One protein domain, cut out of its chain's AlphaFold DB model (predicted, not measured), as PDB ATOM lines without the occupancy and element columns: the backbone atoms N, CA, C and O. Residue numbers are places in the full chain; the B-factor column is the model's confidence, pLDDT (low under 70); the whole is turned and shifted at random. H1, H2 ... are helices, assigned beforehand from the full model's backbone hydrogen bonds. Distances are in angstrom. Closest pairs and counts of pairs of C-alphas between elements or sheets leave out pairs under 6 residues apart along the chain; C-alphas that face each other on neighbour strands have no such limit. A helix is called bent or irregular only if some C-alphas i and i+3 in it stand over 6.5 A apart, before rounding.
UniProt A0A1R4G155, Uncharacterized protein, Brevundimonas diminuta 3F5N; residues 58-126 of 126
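What this domain is: This is residues 58 to 126 of the 126 residues of an uncharacterized protein of Brevundimonas diminuta 3F5N (UniProt A0A1R4G155). A long helical hairpin, H1 and H2 side by side, has a single helical arm at one end: residues 107 to 126, of which 108 to 122 belong to H3, stick out free and make much of the length. H3 carries on in nearly the direction in which H2 runs, and the outline of the whole is a rod, with spans of 69 by 14 by 11 A. The printed part has 69 residues with three named helices, H1, H2 and H3 in that order along the chain, and no named strand; its class is all helix. The whole is extended, with a radius of gyration of the C-alphas of 20.3 A.

Where its parts are: Find C-alpha 58 at (-20.054, -31.890, 2.796); here H1, residues 58 to 74, begins and runs 24.2 A to C-alpha 74 at (-16.416, -29.691, -21.037), with z falling. Look next at C-alpha 79, where H2, residues 79 to 105, sets out the other way and covers 37.0 A; its 27 residues make it the longest helix. H2 has a kink of 52 degrees near residue 86, and it is irregular, but only just: C-alphas 82 and 85 are 6.8 A apart. H3, residues 108 to 122, runs 21.2 A and ends at C-alpha 122 at (-20.786, -30.060, 36.826).

How they stand to each other: Begin with H1 and H2, which touch with 48 pairs of C-alphas within 8 A. Their closest C-alphas are those of Gly 62 and Gly 95, 3.9 A apart. They run opposite ways at a shallow tilt of 15 degrees, their centres are 7.1 A apart, and they form a helical hairpin. Go on to H3: it meets H2 only through their link, and H1 and H3 are apart. In H1 and H3 every O i to N i+4 pair is within hydrogen-bond range; in H2 it is 19 of 23.

The domain as a whole: The two C-alphas farthest apart are those of Gly 78, in the link from H1 to H2, and Gly 124, at 69.2 A. Leave out residues 107 to 126, which stand free, and the body of 49 residues spans 41 by 14 by 9 A. The printed part has no cut, and it ends at residue 126, the chain's last residue. Both links are tight, with 4 residues between H1 and H2 and 2 between H2 and H3. In the B-factor column the mean pLDDT of the printed part is 86.0; look for values under 70 at residues 107 to 113 and 125 to 126, where the model's confidence is low.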
ATOM      1  N   SER A  58     -19.985 -33.183   3.488       94.12
ATOM      2  CA  SER A  58     -20.054 -31.890   2.796       94.12
ATOM      3  C   SER A  58     -18.921 -31.715   1.782       94.12
ATOM      4  O   SER A  58     -19.141 -31.181   0.694       94.12
ATOM      5  N   ILE A  59     -17.712 -32.200   2.097       94.69
ATOM      6  CA  ILE A  59     -16.571 -32.177   1.168       94.69
ATOM      7  C   ILE A  59     -16.837 -33.108  -0.015       94.69
ATOM      8  O   ILE A  59     -16.624 -32.715  -1.162       94.69
ATOM      9  N   ALA A  60     -17.341 -34.317   0.240       94.19
ATOM     10  CA  ALA A  60     -17.678 -35.269  -0.817       94.19
ATOM     11  C   ALA A  60     -18.737 -34.706  -1.784       94.19
ATOM     12  O   ALA A  60     -18.576 -34.810  -3.002       94.19
ATOM     13  N   LEU A  61     -19.777 -34.048  -1.256       93.75
ATOM     14  CA  LEU A  61     -20.780 -33.353  -2.067       93.75
ATOM     15  C   LEU A  61     -20.181 -32.190  -2.861       93.75
ATOM     16  O   LEU A  61     -20.482 -32.043  -4.045       93.75
ATOM     17  N   GLY A  62     -19.307 -31.396  -2.243       94.88
ATOM     18  CA  GLY A  62     -18.608 -30.302  -2.913       94.88
ATOM     19  C   GLY A  62     -17.747 -30.777  -4.086       94.88
ATOM     20  O   GLY A  62     -17.808 -30.199  -5.172       94.88
ATOM     21  N   VAL A  63     -17.004 -31.875  -3.910       95.81
ATOM     22  CA  VAL A  63     -16.236 -32.524  -4.987       95.81
ATOM     23  C   VAL A  63     -17.161 -33.036  -6.091       95.81
ATOM     24  O   VAL A  63     -16.906 -32.780  -7.267       95.81
ATOM     25  N   ALA A  64     -18.252 -33.723  -5.743       94.50
ATOM     26  CA  ALA A  64     -19.205 -34.232  -6.726       94.50
ATOM     27  C   ALA A  64     -19.835 -33.097  -7.553       94.50
ATOM     28  O   ALA A  64     -19.863 -33.170  -8.782       94.50
ATOM     29  N   ALA A  65     -20.271 -32.014  -6.902       94.56
ATOM     30  CA  ALA A  65     -20.818 -30.834  -7.569       94.56
ATOM     31  C   ALA A  65     -19.790 -30.172  -8.501       94.56
ATOM     32  O   ALA A  65     -20.113 -29.830  -9.640       94.56
ATOM     33  N   ALA A  66     -18.536 -30.050  -8.056       94.88
ATOM     34  CA  ALA A  66     -17.444 -29.526  -8.867       94.88
ATOM     35  C   ALA A  66     -17.184 -30.374 -10.121       94.88
ATOM     36  O   ALA A  66     -17.003 -29.823 -11.209       94.88
ATOM     37  N   LEU A  67     -17.205 -31.704  -9.998       94.81
ATOM     38  CA  LEU A  67     -17.035 -32.618 -11.130       94.81
ATOM     39  C   LEU A  67     -18.199 -32.526 -12.122       94.81
ATOM     40  O   LEU A  67     -17.960 -32.456 -13.325       94.81
ATOM     41  N   VAL A  68     -19.443 -32.460 -11.639       96.00
ATOM     42  CA  VAL A  68     -20.629 -32.287 -12.496       96.00
ATOM     43  C   VAL A  68     -20.572 -30.955 -13.252       96.00
ATOM     44  O   VAL A  68     -20.779 -30.929 -14.464       96.00
ATOM     45  N   MET A  69     -20.222 -29.860 -12.572       93.75
ATOM     46  CA  MET A  69     -20.036 -28.552 -13.213       93.75
ATOM     47  C   MET A  69     -18.901 -28.571 -14.241       93.75
ATOM     48  O   MET A  69     -19.042 -28.027 -15.336       93.75
ATOM     49  N   SER A  70     -17.790 -29.240 -13.929       91.81
ATOM     50  CA  SER A  70     -16.654 -29.381 -14.849       91.81
ATOM     51  C   SER A  70     -17.031 -30.180 -16.099       91.81
ATOM     52  O   SER A  70     -16.679 -29.795 -17.213       91.81
ATOM     53  N   PHE A  71     -17.804 -31.255 -15.929       92.88
ATOM     54  CA  PHE A  71     -18.346 -32.049 -17.031       92.88
ATOM     55  C   PHE A  71     -19.290 -31.225 -17.921       92.88
ATOM     56  O   PHE A  71     -19.218 -31.301 -19.151       92.88
ATOM     57  N   LEU A  72     -20.127 -30.377 -17.316       92.88
ATOM     58  CA  LEU A  72     -21.019 -29.482 -18.050       92.88
ATOM     59  C   LEU A  72     -20.238 -28.468 -18.899       92.88
ATOM     60  O   LEU A  72     -20.570 -28.258 -20.062       92.88
ATOM     61  N   VAL A  73     -19.164 -27.889 -18.356       89.88
ATOM     62  CA  VAL A  73     -18.296 -26.961 -19.101       89.88
ATOM     63  C   VAL A  73     -17.565 -27.672 -20.238       89.88
ATOM     64  O   VAL A  73     -17.488 -27.140 -21.344       89.88
ATOM     65  N   HIS A  74     -17.067 -28.889 -20.002       91.50
ATOM     66  CA  HIS A  74     -16.416 -29.691 -21.037       91.50
ATOM     67  C   HIS A  74     -17.350 -30.014 -22.217       91.50
ATOM     68  O   HIS A  74     -16.895 -30.117 -23.353       91.50
ATOM     69  N   SER A  75     -18.659 -30.112 -21.965       90.81
ATOM     70  CA  SER A  75     -19.668 -30.421 -22.986       90.81
ATOM     71  C   SER A  75     -19.891 -29.297 -24.013       90.81
ATOM     72  O   SER A  75     -20.605 -29.510 -24.991       90.81
ATOM     73  N   ILE A  76     -19.292 -28.110 -23.833       92.31
ATOM     74  CA  ILE A  76     -19.371 -26.996 -24.790       92.31
ATOM     75  C   ILE A  76     -18.401 -27.253 -25.962       92.31
ATOM     76  O   ILE A  76     -17.185 -27.241 -25.751       92.31
ATOM     77  N   PRO A  77     -18.875 -27.433 -27.211       88.44
ATOM     78  CA  PRO A  77     -17.999 -27.691 -28.353       88.44
ATOM     79  C   PRO A  77     -17.005 -26.547 -28.596       88.44
ATOM     80  O   PRO A  77     -17.356 -25.369 -28.517       88.44
ATOM     81  N   GLY A  78     -15.753 -26.890 -28.901       89.06
ATOM     82  CA  GLY A  78     -14.669 -25.930 -29.147       89.06
ATOM     83  C   GLY A  78     -14.105 -25.307 -27.865       89.06
ATOM     84  O   GLY A  78     -12.942 -25.528 -27.544       89.06
ATOM     85  N   LEU A  79     -14.922 -24.561 -27.117       84.44
ATOM     86  CA  LEU A  79     -14.488 -23.834 -25.914       84.44
ATOM     87  C   LEU A  79     -14.262 -24.742 -24.700       84.44
ATOM     88  O   LEU A  79     -13.309 -24.542 -23.946       84.44
ATOM     89  N   GLY A  80     -15.128 -25.741 -24.514       85.12
ATOM     90  CA  GLY A  80     -15.132 -26.628 -23.355       85.12
ATOM     91  C   GLY A  80     -13.797 -27.338 -23.146       85.12
ATOM     92  O   GLY A  80     -13.203 -27.154 -22.087       85.12
ATOM     93  N   PRO A  81     -13.250 -28.060 -24.142       88.81
ATOM     94  CA  PRO A  81     -11.964 -28.749 -24.009       88.81
ATOM     95  C   PRO A  81     -10.753 -27.832 -23.771       88.81
ATOM     96  O   PRO A  81      -9.763 -28.276 -23.198       88.81
ATOM     97  N   ILE A  82     -10.820 -26.564 -24.192       90.44
ATOM     98  CA  ILE A  82      -9.731 -25.587 -24.015       90.44
ATOM     99  C   ILE A  82      -9.762 -24.996 -22.601       90.44
ATOM    100  O   ILE A  82      -8.720 -24.822 -21.973       90.44
ATOM    101  N   LEU A  83     -10.958 -24.695 -22.086       86.81
ATOM    102  CA  LEU A  83     -11.141 -24.053 -20.781       86.81
ATOM    103  C   LEU A  83     -11.226 -25.059 -19.627       86.81
ATOM    104  O   LEU A  83     -10.799 -24.751 -18.511       86.81
ATOM    105  N   SER A  84     -11.742 -26.269 -19.871       87.31
ATOM    106  CA  SER A  84     -11.953 -27.283 -18.833       87.31
ATOM    107  C   SER A  84     -10.691 -27.653 -18.044       87.31
ATOM    108  O   SER A  84     -10.821 -27.811 -16.829       87.31
ATOM    109  N   PRO A  85      -9.476 -27.745 -18.627       91.12
ATOM    110  CA  PRO A  85      -8.268 -28.066 -17.862       91.12
ATOM    111  C   PRO A  85      -7.906 -27.004 -16.816       91.12
ATOM    112  O   PRO A  85      -7.314 -27.337 -15.795       91.12
ATOM    113  N   PHE A  86      -8.287 -25.742 -17.040       92.88
ATOM    114  CA  PHE A  86      -8.057 -24.646 -16.096       92.88
ATOM    115  C   PHE A  86      -9.207 -24.497 -15.101       92.88
ATOM    116  O   PHE A  86      -8.980 -24.223 -13.926       92.88
ATOM    117  N   LEU A  87     -10.445 -24.700 -15.552       91.00
ATOM    118  CA  LEU A  87     -11.619 -24.478 -14.714       91.00
ATOM    119  C   LEU A  87     -11.905 -25.645 -13.758       91.00
ATOM    120  O   LEU A  87     -12.308 -25.409 -12.624       91.00
ATOM    121  N   THR A  88     -11.649 -26.887 -14.175       93.31
ATOM    122  CA  THR A  88     -11.833 -28.086 -13.335       93.31
ATOM    123  C   THR A  88     -11.069 -28.010 -12.007       93.31
ATOM    124  O   THR A  88     -11.700 -28.196 -10.966       93.31
ATOM    125  N   PRO A  89      -9.751 -27.705 -11.964       96.00
ATOM    126  CA  PRO A  89      -9.041 -27.600 -10.691       96.00
ATOM    127  C   PRO A  89      -9.573 -26.455  -9.820       96.00
ATOM    128  O   PRO A  89      -9.664 -26.622  -8.609       96.00
ATOM    129  N   ILE A  90      -9.991 -25.328 -10.411       96.19
ATOM    130  CA  ILE A  90     -10.600 -24.214  -9.665       96.19
ATOM    131  C   ILE A  90     -11.923 -24.658  -9.035       96.19
ATOM    132  O   ILE A  90     -12.131 -24.461  -7.841       96.19
ATOM    133  N   LEU A  91     -12.797 -25.301  -9.813       94.81
ATOM    134  CA  LEU A  91     -14.070 -25.824  -9.322       94.81
ATOM    135  C   LEU A  91     -13.864 -26.869  -8.227       94.81
ATOM    136  O   LEU A  91     -14.586 -26.841  -7.237       94.81
ATOM    137  N   LEU A  92     -12.867 -27.748  -8.357       96.69
ATOM    138  CA  LEU A  92     -12.527 -28.725  -7.322       96.69
ATOM    139  C   LEU A  92     -12.043 -28.052  -6.036       96.69
ATOM    140  O   LEU A  92     -12.530 -28.402  -4.965       96.69
ATOM    141  N   ILE A  93     -11.142 -27.069  -6.123       97.44
ATOM    142  CA  ILE A  93     -10.678 -26.304  -4.954       97.44
ATOM    143  C   ILE A  93     -11.860 -25.610  -4.270       97.44
ATOM    144  O   ILE A  93     -11.981 -25.678  -3.048       97.44
ATOM    145  N   LEU A  94     -12.753 -24.984  -5.042       95.88
ATOM    146  CA  LEU A  94     -13.950 -24.333  -4.510       95.88
ATOM    147  C   LEU A  94     -14.915 -25.337  -3.873       95.88
ATOM    148  O   LEU A  94     -15.385 -25.102  -2.765       95.88
ATOM    149  N   GLY A  95     -15.187 -26.462  -4.534       95.31
ATOM    150  CA  GLY A  95     -16.059 -27.515  -4.018       95.31
ATOM    151  C   GLY A  95     -15.531 -28.110  -2.715       95.31
ATOM    152  O   GLY A  95     -16.269 -28.207  -1.736       95.31
ATOM    153  N   ILE A  96     -14.235 -28.430  -2.667       96.06
ATOM    154  CA  ILE A  96     -13.568 -28.910  -1.451       96.06
ATOM    155  C   ILE A  96     -13.612 -27.838  -0.361       96.06
ATOM    156  O   ILE A  96     -13.977 -28.142   0.769       96.06
ATOM    157  N   GLY A  97     -13.265 -26.591  -0.690       96.06
ATOM    158  CA  GLY A  97     -13.206 -25.486   0.264       96.06
ATOM    159  C   GLY A  97     -14.563 -25.171   0.889       96.06
ATOM    160  O   GLY A  97     -14.678 -25.127   2.110       96.06
ATOM    161  N   LEU A  98     -15.608 -25.011   0.072       94.81
ATOM    162  CA  LEU A  98     -16.969 -24.769   0.556       94.81
ATOM    163  C   LEU A  98     -17.508 -25.961   1.350       94.81
ATOM    164  O   LEU A  98     -18.122 -25.769   2.397       94.81
ATOM    165  N   GLY A  99     -17.235 -27.185   0.892       93.12
ATOM    166  CA  GLY A  99     -17.589 -28.394   1.626       93.12
ATOM    167  C   GLY A  99     -16.899 -28.465   2.989       93.12
ATOM    168  O   GLY A  99     -17.546 -28.771   3.984       93.12
ATOM    169  N   ALA A 100     -15.614 -28.112   3.063       93.94
ATOM    170  CA  ALA A 100     -14.854 -28.112   4.310       93.94
ATOM    171  C   ALA A 100     -15.361 -27.039   5.280       93.94
ATOM    172  O   ALA A 100     -15.528 -27.319   6.464       93.94
ATOM    173  N   LEU A 101     -15.663 -25.835   4.782       93.44
ATOM    174  CA  LEU A 101     -16.271 -24.775   5.588       93.44
ATOM    175  C   LEU A 101     -17.626 -25.212   6.153       93.44
ATOM    176  O   LEU A 101     -17.870 -25.027   7.343       93.44
ATOM    177  N   ASN A 102     -18.477 -25.834   5.333       91.31
ATOM    178  CA  ASN A 102     -19.772 -26.334   5.787       91.31
ATOM    179  C   ASN A 102     -19.611 -27.408   6.870       91.31
ATOM    180  O   ASN A 102     -20.252 -27.324   7.910       91.31
ATOM    181  N   GLU A 103     -18.687 -28.350   6.677       89.06
ATOM    182  CA  GLU A 103     -18.396 -29.414   7.643       89.06
ATOM    183  C   GLU A 103     -17.884 -28.869   8.990       89.06
ATOM    184  O   GLU A 103     -18.247 -29.370  10.053       89.06
ATOM    185  N   MET A 104     -17.069 -27.808   8.967       86.44
ATOM    186  CA  MET A 104     -16.595 -27.125  10.178       86.44
ATOM    187  C   MET A 104     -17.702 -26.338  10.890       86.44
ATOM    188  O   MET A 104     -17.672 -26.197  12.115       86.44
ATOM    189  N   MET A 105     -18.649 -25.790  10.126       83.50
ATOM    190  CA  MET A 105     -19.784 -25.029  10.650       83.50
ATOM    191  C   MET A 105     -20.908 -25.927  11.180       83.50
ATOM    192  O   MET A 105     -21.726 -25.464  11.985       83.50
ATOM    193  N   ASP A 106     -20.945 -27.190  10.754       76.38
ATOM    194  CA  ASP A 106     -21.976 -28.141  11.140       76.38
ATOM    195  C   ASP A 106     -21.826 -28.649  12.592       76.38
ATOM    196  O   ASP A 106     -20.796 -28.525  13.261       76.38
ATOM    197  N   VAL A 107     -22.923 -29.201  13.109       59.50
ATOM    198  CA  VAL A 107     -23.301 -29.433  14.522       59.50
ATOM    199  C   VAL A 107     -22.249 -30.096  15.447       59.50
ATOM    200  O   VAL A 107     -22.355 -29.968  16.669       59.50
ATOM    201  N   SER A 108     -21.188 -30.724  14.930       62.06
ATOM    202  CA  SER A 108     -20.098 -31.359  15.702       62.06
ATOM    203  C   SER A 108     -19.403 -30.406  16.684       62.06
ATOM    204  O   SER A 108     -19.152 -30.773  17.835       62.06
ATOM    205  N   MET A 109     -19.154 -29.154  16.287       59.66
ATOM    206  CA  MET A 109     -18.558 -28.156  17.186       59.66
ATOM    207  C   MET A 109     -19.564 -27.651  18.224       59.66
ATOM    208  O   MET A 109     -19.214 -27.491  19.391       59.66
ATOM    209  N   LYS A 110     -20.835 -27.487  17.839       63.12
ATOM    210  CA  LYS A 110     -21.902 -27.026  18.743       63.12
ATOM    211  C   LYS A 110     -22.252 -28.070  19.807       63.12
ATOM    212  O   LYS A 110     -22.430 -27.714  20.965       63.12
ATOM    213  N   VAL A 111     -22.288 -29.355  19.449       65.81
ATOM    214  CA  VAL A 111     -22.560 -30.466  20.382       65.81
ATOM    215  C   VAL A 111     -21.376 -30.721  21.310       65.81
ATOM    216  O   VAL A 111     -21.581 -30.940  22.502       65.81
ATOM    217  N   LYS A 112     -20.135 -30.629  20.812       65.75
ATOM    218  CA  LYS A 112     -18.942 -30.713  21.667       65.75
ATOM    219  C   LYS A 112     -18.859 -29.534  22.633       65.75
ATOM    220  O   LYS A 112     -18.580 -29.752  23.804       65.75
ATOM    221  N   MET A 113     -19.165 -28.313  22.189       65.38
ATOM    222  CA  MET A 113     -19.222 -27.140  23.069       65.38
ATOM    223  C   MET A 113     -20.345 -27.246  24.106       65.38
ATOM    224  O   MET A 113     -20.093 -26.970  25.273       65.38
ATOM    225  N   ALA A 114     -21.533 -27.734  23.734       75.19
ATOM    226  CA  ALA A 114     -22.632 -27.959  24.678       75.19
ATOM    227  C   ALA A 114     -22.318 -29.063  25.709       75.19
ATOM    228  O   ALA A 114     -22.644 -28.928  26.887       75.19
ATOM    229  N   GLY A 115     -21.654 -30.146  25.288       75.88
ATOM    230  CA  GLY A 115     -21.212 -31.218  26.184       75.88
ATOM    231  C   GLY A 115     -20.092 -30.778  27.132       75.88
ATOM    232  O   GLY A 115     -20.130 -31.095  28.319       75.88
ATOM    233  N   VAL A 116     -19.135 -29.994  26.631       77.00
ATOM    234  CA  VAL A 116     -18.073 -29.383  27.441       77.00
ATOM    235  C   VAL A 116     -18.668 -28.379  28.429       77.00
ATOM    236  O   VAL A 116     -18.334 -28.430  29.606       77.00
ATOM    237  N   GLU A 117     -19.612 -27.532  28.015       78.31
ATOM    238  CA  GLU A 117     -20.304 -26.593  28.908       78.31
ATOM    239  C   GLU A 117     -21.076 -27.320  30.022       78.31
ATOM    240  O   GLU A 117     -21.000 -26.930  31.188       78.31
ATOM    241  N   ALA A 118     -21.759 -28.425  29.703       80.81
ATOM    242  CA  ALA A 118     -22.434 -29.254  30.701       80.81
ATOM    243  C   ALA A 118     -21.446 -29.879  31.706       80.81
ATOM    244  O   ALA A 118     -21.719 -29.916  32.909       80.81
ATOM    245  N   GLN A 119     -20.274 -30.315  31.237       79.06
ATOM    246  CA  GLN A 119     -19.222 -30.872  32.084       79.06
ATOM    247  C   GLN A 119     -18.566 -29.791  32.959       79.06
ATOM    248  O   GLN A 119     -18.391 -30.005  34.158       79.06
ATOM    249  N   PHE A 120     -18.296 -28.597  32.425       76.56
ATOM    250  CA  PHE A 120     -17.778 -27.458  33.196       76.56
ATOM    251  C   PHE A 120     -18.759 -26.993  34.278       76.56
ATOM    252  O   PHE A 120     -18.344 -26.757  35.414       76.56
ATOM    253  N   ARG A 121     -20.067 -26.963  33.981       81.19
ATOM    254  CA  ARG A 121     -21.110 -26.686  34.984       81.19
ATOM    255  C   ARG A 121     -21.137 -27.734  36.101       81.19
ATOM    256  O   ARG A 121     -21.344 -27.371  37.256       81.19
ATOM    257  N   SER A 122     -20.882 -29.011  35.796       80.81
ATOM    258  CA  SER A 122     -20.786 -30.060  36.826       80.81
ATOM    259  C   SER A 122     -19.545 -29.946  37.724       80.81
ATOM    260  O   SER A 122     -19.584 -30.400  38.864       80.81
ATOM    261  N   PHE A 123     -18.476 -29.287  37.258       77.50
ATOM    262  CA  PHE A 123     -17.274 -28.993  38.050       77.50
ATOM    263  C   PHE A 123     -17.407 -27.748  38.952       77.50
ATOM    264  O   PHE A 123     -16.464 -27.402  39.659       77.50
ATOM    265  N   GLY A 124     -18.573 -27.089  38.981       70.31
ATOM    266  CA  GLY A 124     -18.886 -26.050  39.969       70.31
ATOM    267  C   GLY A 124     -18.249 -24.678  39.722       70.31
ATOM    268  O   GLY A 124     -18.319 -23.819  40.601       70.31
ATOM    269  N   MET A 125     -17.664 -24.435  38.546       65.31
ATOM    270  CA  MET A 125     -17.247 -23.088  38.142       65.31
ATOM    271  C   MET A 125     -18.405 -22.387  37.418       65.31
ATOM    272  O   MET A 125     -18.955 -22.924  36.457       65.31
ATOM    273  N   ARG A 126     -18.814 -21.232  37.962       63.12
ATOM    274  CA  ARG A 126     -19.882 -20.367  37.435       63.12
ATOM    275  C   ARG A 126     -19.365 -19.491  36.307       63.12
ATOM    276  O   ARG A 126     -18.215 -19.020  36.438       63.12
TER     277      ARG A 126